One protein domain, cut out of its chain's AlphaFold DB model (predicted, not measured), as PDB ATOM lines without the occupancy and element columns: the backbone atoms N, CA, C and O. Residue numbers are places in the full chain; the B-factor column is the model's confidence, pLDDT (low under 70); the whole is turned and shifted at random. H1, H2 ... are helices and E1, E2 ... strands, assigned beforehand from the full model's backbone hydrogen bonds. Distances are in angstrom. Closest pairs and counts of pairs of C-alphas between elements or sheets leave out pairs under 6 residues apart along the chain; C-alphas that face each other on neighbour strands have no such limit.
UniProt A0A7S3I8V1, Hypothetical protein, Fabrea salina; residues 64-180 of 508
ATOM      1  N   LEU A  64     -26.526  47.316  12.689       96.38
ATOM      2  CA  LEU A  64     -25.604  46.457  13.425       96.38
ATOM      3  C   LEU A  64     -26.250  45.127  13.835       96.38
ATOM      4  O   LEU A  64     -27.378  45.051  14.320       96.38
ATOM      5  N   ASN A  65     -25.486  44.050  13.684       94.25
ATOM      6  CA  ASN A  65     -25.886  42.687  14.005       94.25
ATOM      7  C   ASN A  65     -24.844  41.985  14.881       94.25
ATOM      8  O   ASN A  65     -24.383  40.889  14.566       94.25
ATOM      9  N   LEU A  66     -24.486  42.626  15.995       91.00
ATOM     10  CA  LEU A  66     -23.408  42.190  16.894       91.00
ATOM     11  C   LEU A  66     -23.664  40.831  17.569       91.00
ATOM     12  O   LEU A  66     -22.731  40.210  18.066       91.00
ATOM     13  N   ASN A  67     -24.915  40.363  17.572       84.69
ATOM     14  CA  ASN A  67     -25.313  39.071  18.141       84.69
ATOM     15  C   ASN A  67     -25.092  37.889  17.183       84.69
ATOM     16  O   ASN A  67     -25.336  36.745  17.566       84.69
ATOM     17  N   LYS A  68     -24.731  38.143  15.920       80.81
ATOM     18  CA  LYS A  68     -24.433  37.092  14.946       80.81
ATOM     19  C   LYS A  68     -22.935  36.933  14.786       80.81
ATOM     20  O   LYS A  68     -22.249  37.855  14.361       80.81
ATOM     21  N   ASP A  69     -22.485  35.706  14.987       71.38
ATOM     22  CA  ASP A  69     -21.100  35.327  14.759       71.38
ATOM     23  C   ASP A  69     -20.747  35.490  13.275       71.38
ATOM     24  O   ASP A  69     -21.341  34.849  12.395       71.38
ATOM     25  N   HIS A  70     -19.761  36.338  12.990       82.56
ATOM     26  CA  HIS A  70     -19.184  36.502  11.663       82.56
ATOM     27  C   HIS A  70     -17.693  36.179  11.720       82.56
ATOM     28  O   HIS A  70     -16.972  36.674  12.581       82.56
ATOM     29  N   GLN A  71     -17.246  35.271  10.843       80.06
ATOM     30  CA  GLN A  71     -15.848  34.817  10.741       80.06
ATOM     31  C   GLN A  71     -15.207  34.316  12.057       80.06
ATOM     32  O   GLN A  71     -13.993  34.157  12.113       80.06
ATOM     33  N   ASN A  72     -16.012  34.005  13.081       82.31
ATOM     34  CA  ASN A  72     -15.563  33.645  14.431       82.31
ATOM     35  C   ASN A  72     -14.647  34.708  15.071       82.31
ATOM     36  O   ASN A  72     -13.701  34.360  15.772       82.31
ATOM     37  N   ILE A  73     -14.913  35.998  14.847       87.25
ATOM     38  CA  ILE A  73     -14.189  37.096  15.507       87.25
ATOM     39  C   ILE A  73     -14.964  37.552  16.745       87.25
ATOM     40  O   ILE A  73     -16.176  37.757  16.679       87.25
ATOM     41  N   LEU A  74     -14.269  37.715  17.873       89.12
ATOM     42  CA  LEU A  74     -14.862  38.246  19.100       89.12
ATOM     43  C   LEU A  74     -15.068  39.769  19.008       89.12
ATOM     44  O   LEU A  74     -14.124  40.508  18.732       89.12
ATOM     45  N   ASN A  75     -16.275  40.239  19.333       93.06
ATOM     46  CA  ASN A  75     -16.568  41.660  19.548       93.06
ATOM     47  C   ASN A  75     -16.087  42.110  20.935       93.06
ATOM     48  O   ASN A  75     -16.867  42.240  21.876       93.06
ATOM     49  N   ASP A  76     -14.776  42.305  21.058       94.44
ATOM     50  CA  ASP A  76     -14.128  42.819  22.265       94.44
ATOM     51  C   ASP A  76     -14.458  44.317  22.448       94.44
ATOM     52  O   ASP A  76     -14.135  45.113  21.561       94.44
ATOM     53  N   PRO A  77     -15.124  44.723  23.548       96.00
ATOM     54  CA  PRO A  77     -15.464  46.126  23.792       96.00
ATOM     55  C   PRO A  77     -14.239  46.993  24.116       96.00
ATOM     56  O   PRO A  77     -14.299  48.206  23.941       96.00
ATOM     57  N   ASP A  78     -13.124  46.384  24.536       97.44
ATOM     58  CA  ASP A  78     -11.883  47.086  24.882       97.44
ATOM     59  C   ASP A  78     -10.884  47.114  23.710       97.44
ATOM     60  O   ASP A  78      -9.722  47.497  23.884       97.44
ATOM     61  N   TYR A  79     -11.290  46.678  22.509       97.56
ATOM     62  CA  TYR A  79     -10.376  46.504  21.379       97.56
ATOM     63  C   TYR A  79      -9.645  47.803  21.017       97.56
ATOM     64  O   TYR A  79      -8.420  47.788  20.890       97.56
ATOM     65  N   CYS A  80     -10.349  48.934  20.916       98.00
ATOM     66  CA  CYS A  80      -9.706  50.197  20.546       98.00
ATOM     67  C   CYS A  80      -8.745  50.752  21.601       98.00
ATOM     68  O   CYS A  80      -7.713  51.318  21.235       98.00
ATOM     69  N   GLU A  81      -8.994  50.517  22.890       98.06
ATOM     70  CA  GLU A  81      -8.008  50.855  23.924       98.06
ATOM     71  C   GLU A  81      -6.766  49.957  23.812       98.06
ATOM     72  O   GLU A  81      -5.638  50.454  23.844       98.06
ATOM     73  N   LYS A  82      -6.937  48.659  23.534       97.88
ATOM     74  CA  LYS A  82      -5.810  47.739  23.284       97.88
ATOM     75  C   LYS A  82      -5.013  48.121  22.030       97.88
ATOM     76  O   LYS A  82      -3.786  48.020  22.035       97.88
ATOM     77  N   VAL A  83      -5.672  48.574  20.958       97.88
ATOM     78  CA  VAL A  83      -5.004  49.095  19.747       97.88
ATOM     79  C   VAL A  83      -4.155  50.316  20.089       97.88
ATOM     80  O   VAL A  83      -2.980  50.376  19.726       97.88
ATOM     81  N   LYS A  84      -4.708  51.261  20.845       97.25
ATOM     82  CA  LYS A  84      -4.009  52.473  21.284       97.25
ATOM     83  C   LYS A  84      -2.795  52.164  22.163       97.25
ATOM     84  O   LYS A  84      -1.733  52.765  21.987       97.25
ATOM     85  N   GLU A  85      -2.908  51.212  23.087       97.69
ATOM     86  CA  GLU A  85      -1.777  50.719  23.887       97.69
ATOM     87  C   GLU A  85      -0.699  50.067  23.014       97.69
ATOM     88  O   GLU A  85       0.487  50.388  23.145       97.69
ATOM     89  N   TYR A  86      -1.103  49.208  22.074       96.81
ATOM     90  CA  TYR A  86      -0.196  48.569  21.123       96.81
ATOM     91  C   TYR A  86       0.565  49.597  20.275       96.81
ATOM     92  O   TYR A  86       1.785  49.491  20.124       96.81
ATOM     93  N   GLN A  87      -0.129  50.611  19.756       94.75
ATOM     94  CA  GLN A  87       0.467  51.687  18.961       94.75
ATOM     95  C   GLN A  87       1.465  52.517  19.780       94.75
ATOM     96  O   GLN A  87       2.546  52.822  19.284       94.75
ATOM     97  N   ARG A  88       1.170  52.823  21.053       95.31
ATOM     98  CA  ARG A  88       2.115  53.517  21.956       95.31
ATOM     99  C   ARG A  88       3.377  52.700  22.230       95.31
ATOM    100  O   ARG A  88       4.459  53.271  22.364       95.31
ATOM    101  N   ALA A  89       3.245  51.379  22.324       96.12
ATOM    102  CA  ALA A  89       4.361  50.472  22.581       96.12
ATOM    103  C   ALA A  89       5.192  50.151  21.322       96.12
ATOM    104  O   ALA A  89       6.348  49.736  21.435       96.12
ATOM    105  N   THR A  90       4.632  50.342  20.125       93.25
ATOM    106  CA  THR A  90       5.229  49.890  18.863       93.25
ATOM    107  C   THR A  90       5.787  51.056  18.054       93.25
ATOM    108  O   THR A  90       5.075  51.980  17.682       93.25
ATOM    109  N   LYS A  91       7.073  50.989  17.692       89.56
ATOM    110  CA  LYS A  91       7.691  51.960  16.775       89.56
ATOM    111  C   LYS A  91       7.612  51.473  15.332       89.56
ATOM    112  O   LYS A  91       8.119  50.397  15.009       89.56
ATOM    113  N   LEU A  92       7.022  52.288  14.462       91.62
ATOM    114  CA  LEU A  92       6.974  52.031  13.024       91.62
ATOM    115  C   LEU A  92       8.275  52.463  12.340       91.62
ATOM    116  O   LEU A  92       8.986  53.357  12.796       91.62
ATOM    117  N   SER A  93       8.592  51.793  11.237       91.88
ATOM    118  CA  SER A  93       9.686  52.166  10.342       91.88
ATOM    119  C   SER A  93       9.100  52.480   8.974       91.88
ATOM    120  O   SER A  93       8.210  51.759   8.517       91.88
ATOM    121  N   PHE A  94       9.638  53.504   8.322       95.06
ATOM    122  CA  PHE A  94       9.154  54.010   7.043       95.06
ATOM    123  C   PHE A  94      10.233  53.873   5.963       95.06
ATOM    124  O   PHE A  94      11.426  53.837   6.275       95.06
ATOM    125  N   ASP A  95       9.813  53.742   4.708       93.31
ATOM    126  CA  ASP A  95      10.683  53.850   3.540       93.31
ATOM    127  C   ASP A  95      10.987  55.325   3.212       93.31
ATOM    128  O   ASP A  95      10.521  56.250   3.881       93.31
ATOM    129  N   SER A  96      11.786  55.559   2.170       91.44
ATOM    130  CA  SER A  96      12.160  56.911   1.738       91.44
ATOM    131  C   SER A  96      10.991  57.748   1.207       91.44
ATOM    132  O   SER A  96      11.155  58.950   1.036       91.44
ATOM    133  N   ARG A  97       9.837  57.132   0.921       91.00
ATOM    134  CA  ARG A  97       8.609  57.809   0.475       91.00
ATOM    135  C   ARG A  97       7.708  58.190   1.655       91.00
ATOM    136  O   ARG A  97       6.647  58.765   1.449       91.00
ATOM    137  N   GLY A  98       8.107  57.856   2.886       92.31
ATOM    138  CA  GLY A  98       7.286  58.056   4.079       92.31
ATOM    139  C   GLY A  98       6.205  56.988   4.257       92.31
ATOM    140  O   GLY A  98       5.283  57.186   5.041       92.31
ATOM    141  N   LEU A  99       6.304  55.847   3.565       95.31
ATOM    142  CA  LEU A  99       5.354  54.743   3.700       95.31
ATOM    143  C   LEU A  99       5.866  53.694   4.689       95.31
ATOM    144  O   LEU A  99       7.063  53.404   4.698       95.31
ATOM    145  N   PRO A 100       5.001  53.062   5.502       95.12
ATOM    146  CA  PRO A 100       5.429  51.987   6.385       95.12
ATOM    147  C   PRO A 100       6.119  50.866   5.605       95.12
ATOM    148  O   PRO A 100       5.659  50.450   4.539       95.12
ATOM    149  N   LEU A 101       7.204  50.317   6.156       95.56
ATOM    150  CA  LEU A 101       7.830  49.124   5.585       95.56
ATOM    151  C   LEU A 101       6.824  47.965   5.543       95.56
ATOM    152  O   LEU A 101       5.947  47.875   6.398       95.56
ATOM    153  N   LYS A 102       6.998  47.013   4.614       94.44
ATOM    154  CA  LYS A 102       6.093  45.856   4.443       94.44
ATOM    155  C   LYS A 102       5.697  45.182   5.767       94.44
ATOM    156  O   LYS A 102       4.521  44.914   5.973       94.44
ATOM    157  N   LYS A 103       6.659  44.976   6.679       93.50
ATOM    158  CA  LYS A 103       6.445  44.361   8.007       93.50
ATOM    159  C   LYS A 103       5.413  45.088   8.887       93.50
ATOM    160  O   LYS A 103       4.878  44.487   9.809       93.50
ATOM    161  N   SER A 104       5.188  46.369   8.613       94.19
ATOM    162  CA  SER A 104       4.292  47.277   9.326       94.19
ATOM    163  C   SER A 104       2.987  47.537   8.569       94.19
ATOM    164  O   SER A 104       2.092  48.164   9.122       94.19
ATOM    165  N   LYS A 105       2.846  47.054   7.329       95.81
ATOM    166  CA  LYS A 105       1.592  47.109   6.569       95.81
ATOM    167  C   LYS A 105       0.724  45.905   6.949       95.81
ATOM    168  O   LYS A 105       0.724  44.912   6.230       95.81
ATOM    169  N   VAL A 106       0.080  45.910   8.114       96.69
ATOM    170  CA  VAL A 106      -0.635  44.724   8.619       96.69
ATOM    171  C   VAL A 106      -2.095  44.752   8.175       96.69
ATOM    172  O   VAL A 106      -2.881  45.573   8.647       96.69
ATOM    173  N   VAL A 107      -2.459  43.829   7.280       97.25
ATOM    174  CA  VAL A 107      -3.758  43.835   6.592       97.25
ATOM    175  C   VAL A 107      -4.623  42.648   7.004       97.25
ATOM    176  O   VAL A 107      -4.233  41.490   6.820       97.25
ATOM    177  N   TYR A 108      -5.824  42.932   7.498       95.81
ATOM    178  CA  TYR A 108      -6.899  41.955   7.632       95.81
ATOM    179  C   TYR A 108      -7.667  41.836   6.308       95.81
ATOM    180  O   TYR A 108      -7.862  42.838   5.627       95.81
ATOM    181  N   SER A 109      -8.011  40.614   5.892       93.81
ATOM    182  CA  SER A 109      -8.686  40.388   4.607       93.81
ATOM    183  C   SER A 109      -9.356  39.013   4.532       93.81
ATOM    184  O   SER A 109      -8.671  37.989   4.672       93.81
ATOM    185  N   ASP A 110     -10.635  38.967   4.181       90.75
ATOM    186  CA  ASP A 110     -11.407  37.744   3.899       90.75
ATOM    187  C   ASP A 110     -11.275  37.194   2.465       90.75
ATOM    188  O   ASP A 110     -11.835  36.140   2.138       90.75
ATOM    189  N   TYR A 111     -10.505  37.854   1.593       91.56
ATOM    190  CA  TYR A 111     -10.291  37.363   0.233       91.56
ATOM    191  C   TYR A 111      -9.696  35.948   0.248       91.56
ATOM    192  O   TYR A 111      -8.689  35.661   0.906       91.56
ATOM    193  N   SER A 112     -10.277  35.056  -0.556       90.00
ATOM    194  CA  SER A 112      -9.796  33.679  -0.664       90.00
ATOM    195  C   SER A 112      -8.377  33.611  -1.264       90.00
ATOM    196  O   SER A 112      -8.084  34.349  -2.210       90.00
ATOM    197  N   PRO A 113      -7.507  32.674  -0.825       88.94
ATOM    198  CA  PRO A 113      -6.110  32.568  -1.283       88.94
ATOM    199  C   PRO A 113      -5.905  32.440  -2.802       88.94
ATOM    200  O   PRO A 113      -4.852  32.807  -3.324       88.94
ATOM    201  N   GLY A 114      -6.898  31.911  -3.525       88.38
ATOM    202  CA  GLY A 114      -6.840  31.763  -4.981       88.38
ATOM    203  C   GLY A 114      -6.979  33.078  -5.757       88.38
ATOM    204  O   GLY A 114      -6.522  33.152  -6.901       88.38
ATOM    205  N   LEU A 115      -7.569  34.111  -5.149       91.69
ATOM    206  CA  LEU A 115      -7.858  35.389  -5.800       91.69
ATOM    207  C   LEU A 115      -6.598  36.247  -5.942       91.69
ATOM    208  O   LEU A 115      -5.714  36.235  -5.085       91.69
ATOM    209  N   LEU A 116      -6.527  37.020  -7.031       94.69
ATOM    210  CA  LEU A 116      -5.380  37.884  -7.324       94.69
ATOM    211  C   LEU A 116      -5.139  38.901  -6.199       94.69
ATOM    212  O   LEU A 116      -4.007  39.023  -5.743       94.69
ATOM    213  N   VAL A 117      -6.197  39.536  -5.686       95.44
ATOM    214  CA  VAL A 117      -6.113  40.500  -4.573       95.44
ATOM    215  C   VAL A 117      -5.416  39.892  -3.355       95.44
ATOM    216  O   VAL A 117      -4.441  40.454  -2.872       95.44
ATOM    217  N   LYS A 118      -5.809  38.689  -2.908       94.19
ATOM    218  CA  LYS A 118      -5.168  38.035  -1.752       94.19
ATOM    219  C   LYS A 118      -3.682  37.750  -1.985       94.19
ATOM    220  O   LYS A 118      -2.884  37.864  -1.055       94.19
ATOM    221  N   LYS A 119      -3.296  37.393  -3.216       95.69
ATOM    222  CA  LYS A 119      -1.887  37.191  -3.601       95.69
ATOM    223  C   LYS A 119      -1.104  38.502  -3.556       95.69
ATOM    224  O   LYS A 119       0.011  38.506  -3.044       95.69
ATOM    225  N   ILE A 120      -1.692  39.597  -4.043       96.62
ATOM    226  CA  ILE A 120      -1.099  40.938  -3.975       96.62
ATOM    227  C   ILE A 120      -0.895  41.338  -2.514       96.62
ATOM    228  O   ILE A 120       0.232  41.643  -2.141       96.62
ATOM    229  N   LEU A 121      -1.930  41.227  -1.674       96.38
ATOM    230  CA  LEU A 121      -1.837  41.528  -0.241       96.38
ATOM    231  C   LEU A 121      -0.717  40.718   0.426       96.38
ATOM    232  O   LEU A 121       0.174  41.286   1.042       96.38
ATOM    233  N   LYS A 122      -0.655  39.399   0.211       95.06
ATOM    234  CA  LYS A 122       0.428  38.557   0.758       95.06
ATOM    235  C   LYS A 122       1.831  39.006   0.313       95.06
ATOM    236  O   LYS A 122       2.801  38.906   1.071       95.06
ATOM    237  N   ASN A 123       1.963  39.461  -0.929       95.75
ATOM    238  CA  ASN A 123       3.248  39.856  -1.496       95.75
ATOM    239  C   ASN A 123       3.655  41.277  -1.097       95.75
ATOM    240  O   ASN A 123       4.851  41.521  -0.921       95.75
ATOM    241  N   TYR A 124       2.696  42.180  -0.914       96.19
ATOM    242  CA  TYR A 124       2.934  43.610  -0.728       96.19
ATOM    243  C   TYR A 124       2.803  44.078   0.726       96.19
ATOM    244  O   TYR A 124       3.398  45.080   1.116       96.19
ATOM    245  N   THR A 125       2.082  43.321   1.549       96.88
ATOM    246  CA  THR A 125       1.774  43.653   2.942       96.88
ATOM    247  C   THR A 125       2.071  42.460   3.862       96.88
ATOM    248  O   THR A 125       2.596  41.427   3.426       96.88
ATOM    249  N   THR A 126       1.794  42.607   5.153       96.31
ATOM    250  CA  THR A 126       1.814  41.534   6.149       96.31
ATOM    251  C   THR A 126       0.369  41.112   6.434       96.31
ATOM    252  O   THR A 126      -0.327  41.783   7.195       96.31
ATOM    253  N   PRO A 127      -0.133  40.025   5.822       93.00
ATOM    254  CA  PRO A 127      -1.508  39.593   6.034       93.00
ATOM    255  C   PRO A 127      -1.699  39.016   7.438       93.00
ATOM    256  O   PRO A 127      -0.858  38.262   7.932       93.00
ATOM    257  N   VAL A 128      -2.848  39.300   8.040       89.69
ATOM    258  CA  VAL A 128      -3.301  38.633   9.260       89.69
ATOM    259  C   VAL A 128      -3.713  37.202   8.936       89.69
ATOM    260  O   VAL A 128      -4.449  36.947   7.977       89.69
ATOM    261  N   LEU A 129      -3.255  36.266   9.761       76.75
ATOM    262  CA  LEU A 129      -3.691  34.877   9.749       76.75
ATOM    263  C   LEU A 129      -4.446  34.619  11.053       76.75
ATOM    264  O   LEU A 129      -3.830  34.550  12.112       76.75
ATOM    265  N   LEU A 130      -5.772  34.515  10.972       72.31
ATOM    266  CA  LEU A 130      -6.577  34.005  12.079       72.31
ATOM    267  C   LEU A 130      -6.452  32.481  12.146       72.31
ATOM    268  O   LEU A 130      -6.254  31.823  11.118       72.31
ATOM    269  N   ASN A 131      -6.577  31.920  13.347       62.59
ATOM    270  CA  ASN A 131      -6.455  30.478  13.558       62.59
ATOM    271  C   ASN A 131      -7.644  29.723  12.945       62.59
ATOM    272  O   ASN A 131      -7.514  28.551  12.585       62.59
ATOM    273  N   HIS A 132      -8.790  30.392  12.787       60.03
ATOM    274  CA  HIS A 132     -10.043  29.759  12.406       60.03
ATOM    275  C   HIS A 132     -10.799  30.530  11.312       60.03
ATOM    276  O   HIS A 132     -11.721  31.294  11.583       60.03
ATOM    277  N   PHE A 133     -10.484  30.271  10.040       55.16
ATOM    278  CA  PHE A 133     -11.303  30.777   8.931       55.16
ATOM    279  C   PHE A 133     -12.600  29.963   8.768       55.16
ATOM    280  O   PHE A 133     -12.594  28.730   8.825       55.16
ATOM    281  N   GLY A 134     -13.718  30.671   8.572       49.28
ATOM    282  CA  GLY A 134     -15.076  30.122   8.493       49.28
ATOM    283  C   GLY A 134     -15.201  28.888   7.589       49.28
ATOM    284  O   GLY A 134     -14.826  28.913   6.420       49.28
ATOM    285  N   GLY A 135     -15.748  27.804   8.148       48.59
ATOM    286  CA  GLY A 135     -15.926  26.513   7.473       48.59
ATOM    287  C   GLY A 135     -15.734  25.303   8.393       48.59
ATOM    288  O   GLY A 135     -16.277  24.234   8.125       48.59
ATOM    289  N   MET A 136     -15.029  25.469   9.515       45.62
ATOM    290  CA  MET A 136     -14.989  24.470  10.586       45.62
ATOM    291  C   MET A 136     -16.272  24.573  11.427       45.62
ATOM    292  O   MET A 136     -16.782  25.666  11.650       45.62
ATOM    293  N   SER A 137     -16.864  23.426  11.769       48.81
ATOM    294  CA  SER A 137     -18.266  23.264  12.191       48.81
ATOM    295  C   SER A 137     -18.825  24.389  13.077       48.81
ATOM    296  O   SER A 137     -18.309  24.626  14.174       48.81
ATOM    297  N   LYS A 138     -19.944  24.994  12.644       47.94
ATOM    298  CA  LYS A 138     -20.766  25.900  13.462       47.94
ATOM    299  C   LYS A 138     -21.012  25.261  14.837       47.94
ATOM    300  O   LYS A 138     -21.664  24.223  14.916       47.94
ATOM    301  N   GLY A 139     -20.448  25.861  15.887       54.72
ATOM    302  CA  GLY A 139     -20.672  25.480  17.287       54.72
ATOM    303  C   GLY A 139     -19.488  24.874  18.054       54.72
ATOM    304  O   GLY A 139     -19.656  24.603  19.239       54.72
ATOM    305  N   LYS A 140     -18.310  24.647  17.445       58.38
ATOM    306  CA  LYS A 140     -17.128  24.099  18.166       58.38
ATOM    307  C   LYS A 140     -15.808  24.840  17.952       58.38
ATOM    308  O   LYS A 140     -14.795  24.443  18.520       58.38
ATOM    309  N   THR A 141     -15.793  25.876  17.126       65.19
ATOM    310  CA  THR A 141     -14.566  26.601  16.803       65.19
ATOM    311  C   THR A 141     -14.419  27.808  17.737       65.19
ATOM    312  O   THR A 141     -15.369  28.582  17.829       65.19
ATOM    313  N   PRO A 142     -13.292  27.957  18.460       71.44
ATOM    314  CA  PRO A 142     -13.054  29.119  19.311       71.44
ATOM    315  C   PRO A 142     -13.095  30.424  18.511       71.44
ATOM    316  O   PRO A 142     -12.675  30.450  17.354       71.44
ATOM    317  N   TYR A 143     -13.564  31.497  19.148       79.75
ATOM    318  CA  TYR A 143     -13.435  32.838  18.590       79.75
ATOM    319  C   TYR A 143     -11.975  33.279  18.624       79.75
ATOM    320  O   TYR A 143     -11.285  33.079  19.627       79.75
ATOM    321  N   ASP A 144     -11.524  33.901  17.543       85.06
ATOM    322  CA  ASP A 144     -10.240  34.579  17.500       85.06
ATOM    323  C   ASP A 144     -10.407  36.035  17.957       85.06
ATOM    324  O   ASP A 144     -11.382  36.717  17.628       85.06
ATOM    325  N   ASN A 145      -9.423  36.525  18.712       88.25
ATOM    326  CA  ASN A 145      -9.292  37.956  18.960       88.25
ATOM    327  C   ASN A 145      -8.727  38.623  17.709       88.25
ATOM    328  O   ASN A 145      -7.748  38.144  17.126       88.25
ATOM    329  N   LEU A 146      -9.305  39.758  17.332       91.75
ATOM    330  CA  LEU A 146      -8.743  40.582  16.279       91.75
ATOM    331  C   LEU A 146      -7.380  41.136  16.746       91.75
ATOM    332  O   LEU A 146      -7.296  41.682  17.849       91.75
ATOM    333  N   PRO A 147      -6.291  40.996  15.969       93.94
ATOM    334  CA  PRO A 147      -4.995  41.520  16.389       93.94
ATOM    335  C   PRO A 147      -4.994  43.050  16.481       93.94
ATOM    336  O   PRO A 147      -5.551  43.740  15.626       93.94
ATOM    337  N   GLN A 148      -4.310  43.598  17.484       95.62
ATOM    338  CA  GLN A 148      -4.153  45.051  17.655       95.62
ATOM    339  C   GLN A 148      -3.217  45.669  16.608       95.62
ATOM    340  O   GLN A 148      -3.219  46.877  16.403       95.62
ATOM    341  N   SER A 149      -2.408  44.838  15.945       95.12
ATOM    342  CA  SER A 149      -1.449  45.273  14.934       95.12
ATOM    343  C   SER A 149      -2.074  45.614  13.586       95.12
ATOM    344  O   SER A 149      -1.389  46.217  12.765       95.12
ATOM    345  N   VAL A 150      -3.335  45.237  13.345       96.75
ATOM    346  CA  VAL A 150      -4.042  45.544  12.095       96.75
ATOM    347  C   VAL A 150      -4.140  47.050  11.926       96.75
ATOM    348  O   VAL A 150      -4.605  47.739  12.829       96.75
ATOM    349  N   ASN A 151      -3.740  47.558  10.765       96.19
ATOM    350  CA  ASN A 151      -3.957  48.956  10.395       96.19
ATOM    351  C   ASN A 151      -4.800  49.118   9.130       96.19
ATOM    352  O   ASN A 151      -5.267  50.216   8.863       96.19
ATOM    353  N   MET A 152      -5.068  48.047   8.385       98.06
ATOM    354  CA  MET A 152      -5.973  48.094   7.241       98.06
ATOM    355  C   MET A 152      -6.869  46.857   7.198       98.06
ATOM    356  O   MET A 152      -6.393  45.722   7.243       98.06
ATOM    357  N   PHE A 153      -8.168  47.091   7.065       97.75
ATOM    358  CA  PHE A 153      -9.192  46.092   6.792       97.75
ATOM    359  C   PHE A 153      -9.514  46.152   5.296       97.75
ATOM    360  O   PHE A 153     -10.112  47.119   4.827       97.75
ATOM    361  N   PHE A 154      -9.059  45.148   4.545       97.00
ATOM    362  CA  PHE A 154      -9.240  45.027   3.097       97.00
ATOM    363  C   PHE A 154     -10.130  43.817   2.789       97.00
ATOM    364  O   PHE A 154      -9.667  42.735   2.398       97.00
ATOM    365  N   GLU A 155     -11.423  44.010   3.001       94.94
ATOM    366  CA  GLU A 155     -12.462  42.996   2.889       94.94
ATOM    367  C   GLU A 155     -13.046  42.924   1.472       94.94
ATOM    368  O   GLU A 155     -13.032  43.868   0.684       94.94
ATOM    369  N   LEU A 156     -13.529  41.744   1.109       93.25
ATOM    370  CA  LEU A 156     -14.323  41.476  -0.077       93.25
ATOM    371  C   LEU A 156     -15.803  41.704   0.216       93.25
ATOM    372  O   LEU A 156     -16.543  42.014  -0.709       93.25
ATOM    373  N   GLN A 157     -16.268  41.483   1.448       91.00
ATOM    374  CA  GLN A 157     -17.673  41.664   1.808       91.00
ATOM    375  C   GLN A 157     -17.954  43.106   2.257       91.00
ATOM    376  O   GLN A 157     -17.539  43.492   3.352       91.00
ATOM    377  N   PRO A 158     -18.763  43.880   1.502       91.31
ATOM    378  CA  PRO A 158     -19.064  45.265   1.861       91.31
ATOM    379  C   PRO A 158     -19.838  45.391   3.167       91.31
ATOM    380  O   PRO A 158     -19.785  46.426   3.809       91.31
ATOM    381  N   SER A 159     -20.563  44.344   3.562       91.44
ATOM    382  CA  SER A 159     -21.360  44.307   4.785       91.44
ATOM    383  C   SER A 159     -20.575  43.861   6.018       91.44
ATOM    384  O   SER A 159     -21.184  43.691   7.065       91.44
ATOM    385  N   TRP A 160     -19.266  43.613   5.926       93.31
ATOM    386  CA  TRP A 160     -18.482  43.100   7.059       93.31
ATOM    387  C   TRP A 160     -18.599  44.000   8.304       93.31
ATOM    388  O   TRP A 160     -18.801  43.511   9.415       93.31
ATOM    389  N   HIS A 161     -18.618  45.321   8.102       94.06
ATOM    390  CA  HIS A 161     -18.765  46.319   9.164       94.06
ATOM    391  C   HIS A 161     -20.075  46.243   9.961       94.06
ATOM    392  O   HIS A 161     -20.159  46.864  11.012       94.06
ATOM    393  N   ILE A 162     -21.115  45.532   9.510       95.12
ATOM    394  CA  ILE A 162     -22.361  45.435  10.295       95.12
ATOM    395  C   ILE A 162     -22.228  44.446  11.463       95.12
ATOM    396  O   ILE A 162     -23.083  44.419  12.343       95.12
ATOM    397  N   TYR A 163     -21.187  43.609  11.474       94.94
ATOM    398  CA  TYR A 163     -20.962  42.597  12.513       94.94
ATOM    399  C   TYR A 163     -19.996  43.052  13.612       94.94
ATOM    400  O   TYR A 163     -19.877  42.375  14.631       94.94
ATOM    401  N   HIS A 164     -19.355  44.207  13.426       94.69
ATOM    402  CA  HIS A 164     -18.367  44.791  14.329       94.69
ATOM    403  C   HIS A 164     -18.664  46.286  14.452       94.69
ATOM    404  O   HIS A 164     -18.908  46.936  13.443       94.69
ATOM    405  N   GLN A 165     -18.676  46.863  15.651       95.88
ATOM    406  CA  GLN A 165     -18.963  48.293  15.798       95.88
ATOM    407  C   GLN A 165     -17.708  49.157  15.555       95.88
ATOM    408  O   GLN A 165     -16.668  48.918  16.174       95.88
ATOM    409  N   ILE A 166     -17.810  50.169  14.681       96.88
ATOM    410  CA  ILE A 166     -16.763  51.170  14.400       96.88
ATOM    411  C   ILE A 166     -16.428  51.925  15.687       96.88
ATOM    412  O   ILE A 166     -17.328  52.310  16.436       96.88
ATOM    413  N   GLY A 167     -15.135  52.126  15.942       96.31
ATOM    414  CA  GLY A 167     -14.636  52.832  17.123       96.31
ATOM    415  C   GLY A 167     -14.755  52.036  18.426       96.31
ATOM    416  O   GLY A 167     -14.392  52.548  19.481       96.31
ATOM    417  N   VAL A 168     -15.236  50.787  18.367       96.50
ATOM    418  CA  VAL A 168     -15.369  49.903  19.534       96.50
ATOM    419  C   VAL A 168     -14.698  48.558  19.272       96.50
ATOM    420  O   VAL A 168     -13.714  48.232  19.927       96.50
ATOM    421  N   ASN A 169     -15.198  47.789  18.299       96.00
ATOM    422  CA  ASN A 169     -14.704  46.443  17.981       96.00
ATOM    423  C   ASN A 169     -13.720  46.425  16.804       96.00
ATOM    424  O   ASN A 169     -13.000  45.446  16.627       96.00
ATOM    425  N   PHE A 170     -13.713  47.475  15.980       96.31
ATOM    426  CA  PHE A 170     -12.779  47.664  14.872       96.31
ATOM    427  C   PHE A 170     -12.744  49.139  14.440       96.31
ATOM    428  O   PHE A 170     -13.514  49.956  14.947       96.31
ATOM    429  N   LEU A 171     -11.884  49.458  13.466       97.38
ATOM    430  CA  LEU A 171     -11.720  50.800  12.899       97.38
ATOM    431  C   LEU A 171     -11.436  51.853  13.979       97.38
ATOM    432  O   LEU A 171     -12.090  52.884  14.075       97.38
ATOM    433  N   CYS A 172     -10.465  51.539  14.826       97.31
ATOM    434  CA  CYS A 172      -9.929  52.437  15.839       97.31
ATOM    435  C   CYS A 172      -9.019  53.489  15.192       97.31
ATOM    436  O   CYS A 172      -8.608  53.332  14.041       97.31
ATOM    437  N   GLU A 173      -8.645  54.535  15.931       94.75
ATOM    438  CA  GLU A 173      -7.680  55.538  15.463       94.75
ATOM    439  C   GLU A 173      -6.397  54.874  14.911       94.75
ATOM    440  O   GLU A 173      -5.837  53.952  15.510       94.75
ATOM    441  N   GLY A 174      -5.950  55.305  13.727       93.94
ATOM    442  CA  GLY A 174      -4.792  54.719  13.036       93.94
ATOM    443  C   GLY A 174      -5.062  53.394  12.307       93.94
ATOM    444  O   GLY A 174      -4.112  52.709  11.926       93.94
ATOM    445  N   GLN A 175      -6.331  53.018  12.121       97.69
ATOM    446  CA  GLN A 175      -6.762  51.938  11.225       97.69
ATOM    447  C   GLN A 175      -7.546  52.500  10.028       97.69
ATOM    448  O   GLN A 175      -8.033  53.623  10.094       97.69
ATOM    449  N   ILE A 176      -7.708  51.733   8.949       98.19
ATOM    450  CA  ILE A 176      -8.515  52.120   7.781       98.19
ATOM    451  C   ILE A 176      -9.327  50.934   7.241       98.19
ATOM    452  O   ILE A 176      -8.897  49.787   7.371       98.19
ATOM    453  N   TYR A 177     -10.490  51.183   6.636       98.38
ATOM    454  CA  TYR A 177     -11.388  50.160   6.092       98.38
ATOM    455  C   TYR A 177     -11.806  50.459   4.649       98.38
ATOM    456  O   TYR A 177     -12.158  51.584   4.310       98.38
ATOM    457  N   ASN A 178     -11.786  49.438   3.794       97.75
ATOM    458  CA  ASN A 178     -11.987  49.570   2.350       97.75
ATOM    459  C   ASN A 178     -13.452  49.575   1.884       97.75
ATOM    460  O   ASN A 178     -13.694  49.345   0.695       97.75
ATOM    461  N   HIS A 179     -14.405  49.790   2.793       97.69
ATOM    462  CA  HIS A 179     -15.794  50.018   2.419       97.69
ATOM    463  C   HIS A 179     -16.404  51.191   3.181       97.69
ATOM    464  O   HIS A 179     -16.271  51.308   4.400       97.69
ATOM    465  N   ILE A 180     -17.149  52.027   2.464       97.12
ATOM    466  CA  ILE A 180     -17.846  53.184   3.027       97.12
ATOM    467  C   ILE A 180     -19.271  52.758   3.406       97.12
ATOM    468  O   ILE A 180     -20.037  52.349   2.529       97.12
TER     469      ILE A 180
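AT A GLANCE: This is residues 64 to 180 of the 508 residues of the protein "Hypothetical protein" of Fabrea salina (UniProt A0A7S3I8V1). Little regular structure is present: this is a body of loops with a few short parallel pairings near its middle, which join E1 to residues 126 to 127 and 152 to 153, and the latter to 176 to 177. H1 and H2 sit on opposite sides of this body. The printed part has 117 residues, with 23 in named elements, H1, E1 and H2 in order, mostly helix. It is compact, with a radius of gyration of the C-alphas of 14.5 A and spans of 47 by 34 by 27 A.

IN THESE COORDINATES: H1, residues 79 to 89, begins at C-alpha 79 (-10.376, 46.504, 21.379) and is 15.3 A long. E1 is residues 106 to 108. H2, residues 116 to 124, 12.1 A long, ends at C-alpha 124 (2.934, 43.610, -0.728).

HOW THE PARTS SIT: E1 pairs with no named strand. H1 is apart from E1 and H2. The closest C-alphas of E1 and H2, Val 107 and Leu 121, are 7.5 A apart. In H1 and H2 every O i to N i+4 pair is within hydrogen-bond range.

THE WHOLE: The farthest C-alphas, Ser 96 and Gly 139, are 48.0 A apart. The printed part has no cut. H1 to E1 is a long link. Residues 131 to 141 have pLDDT under 70.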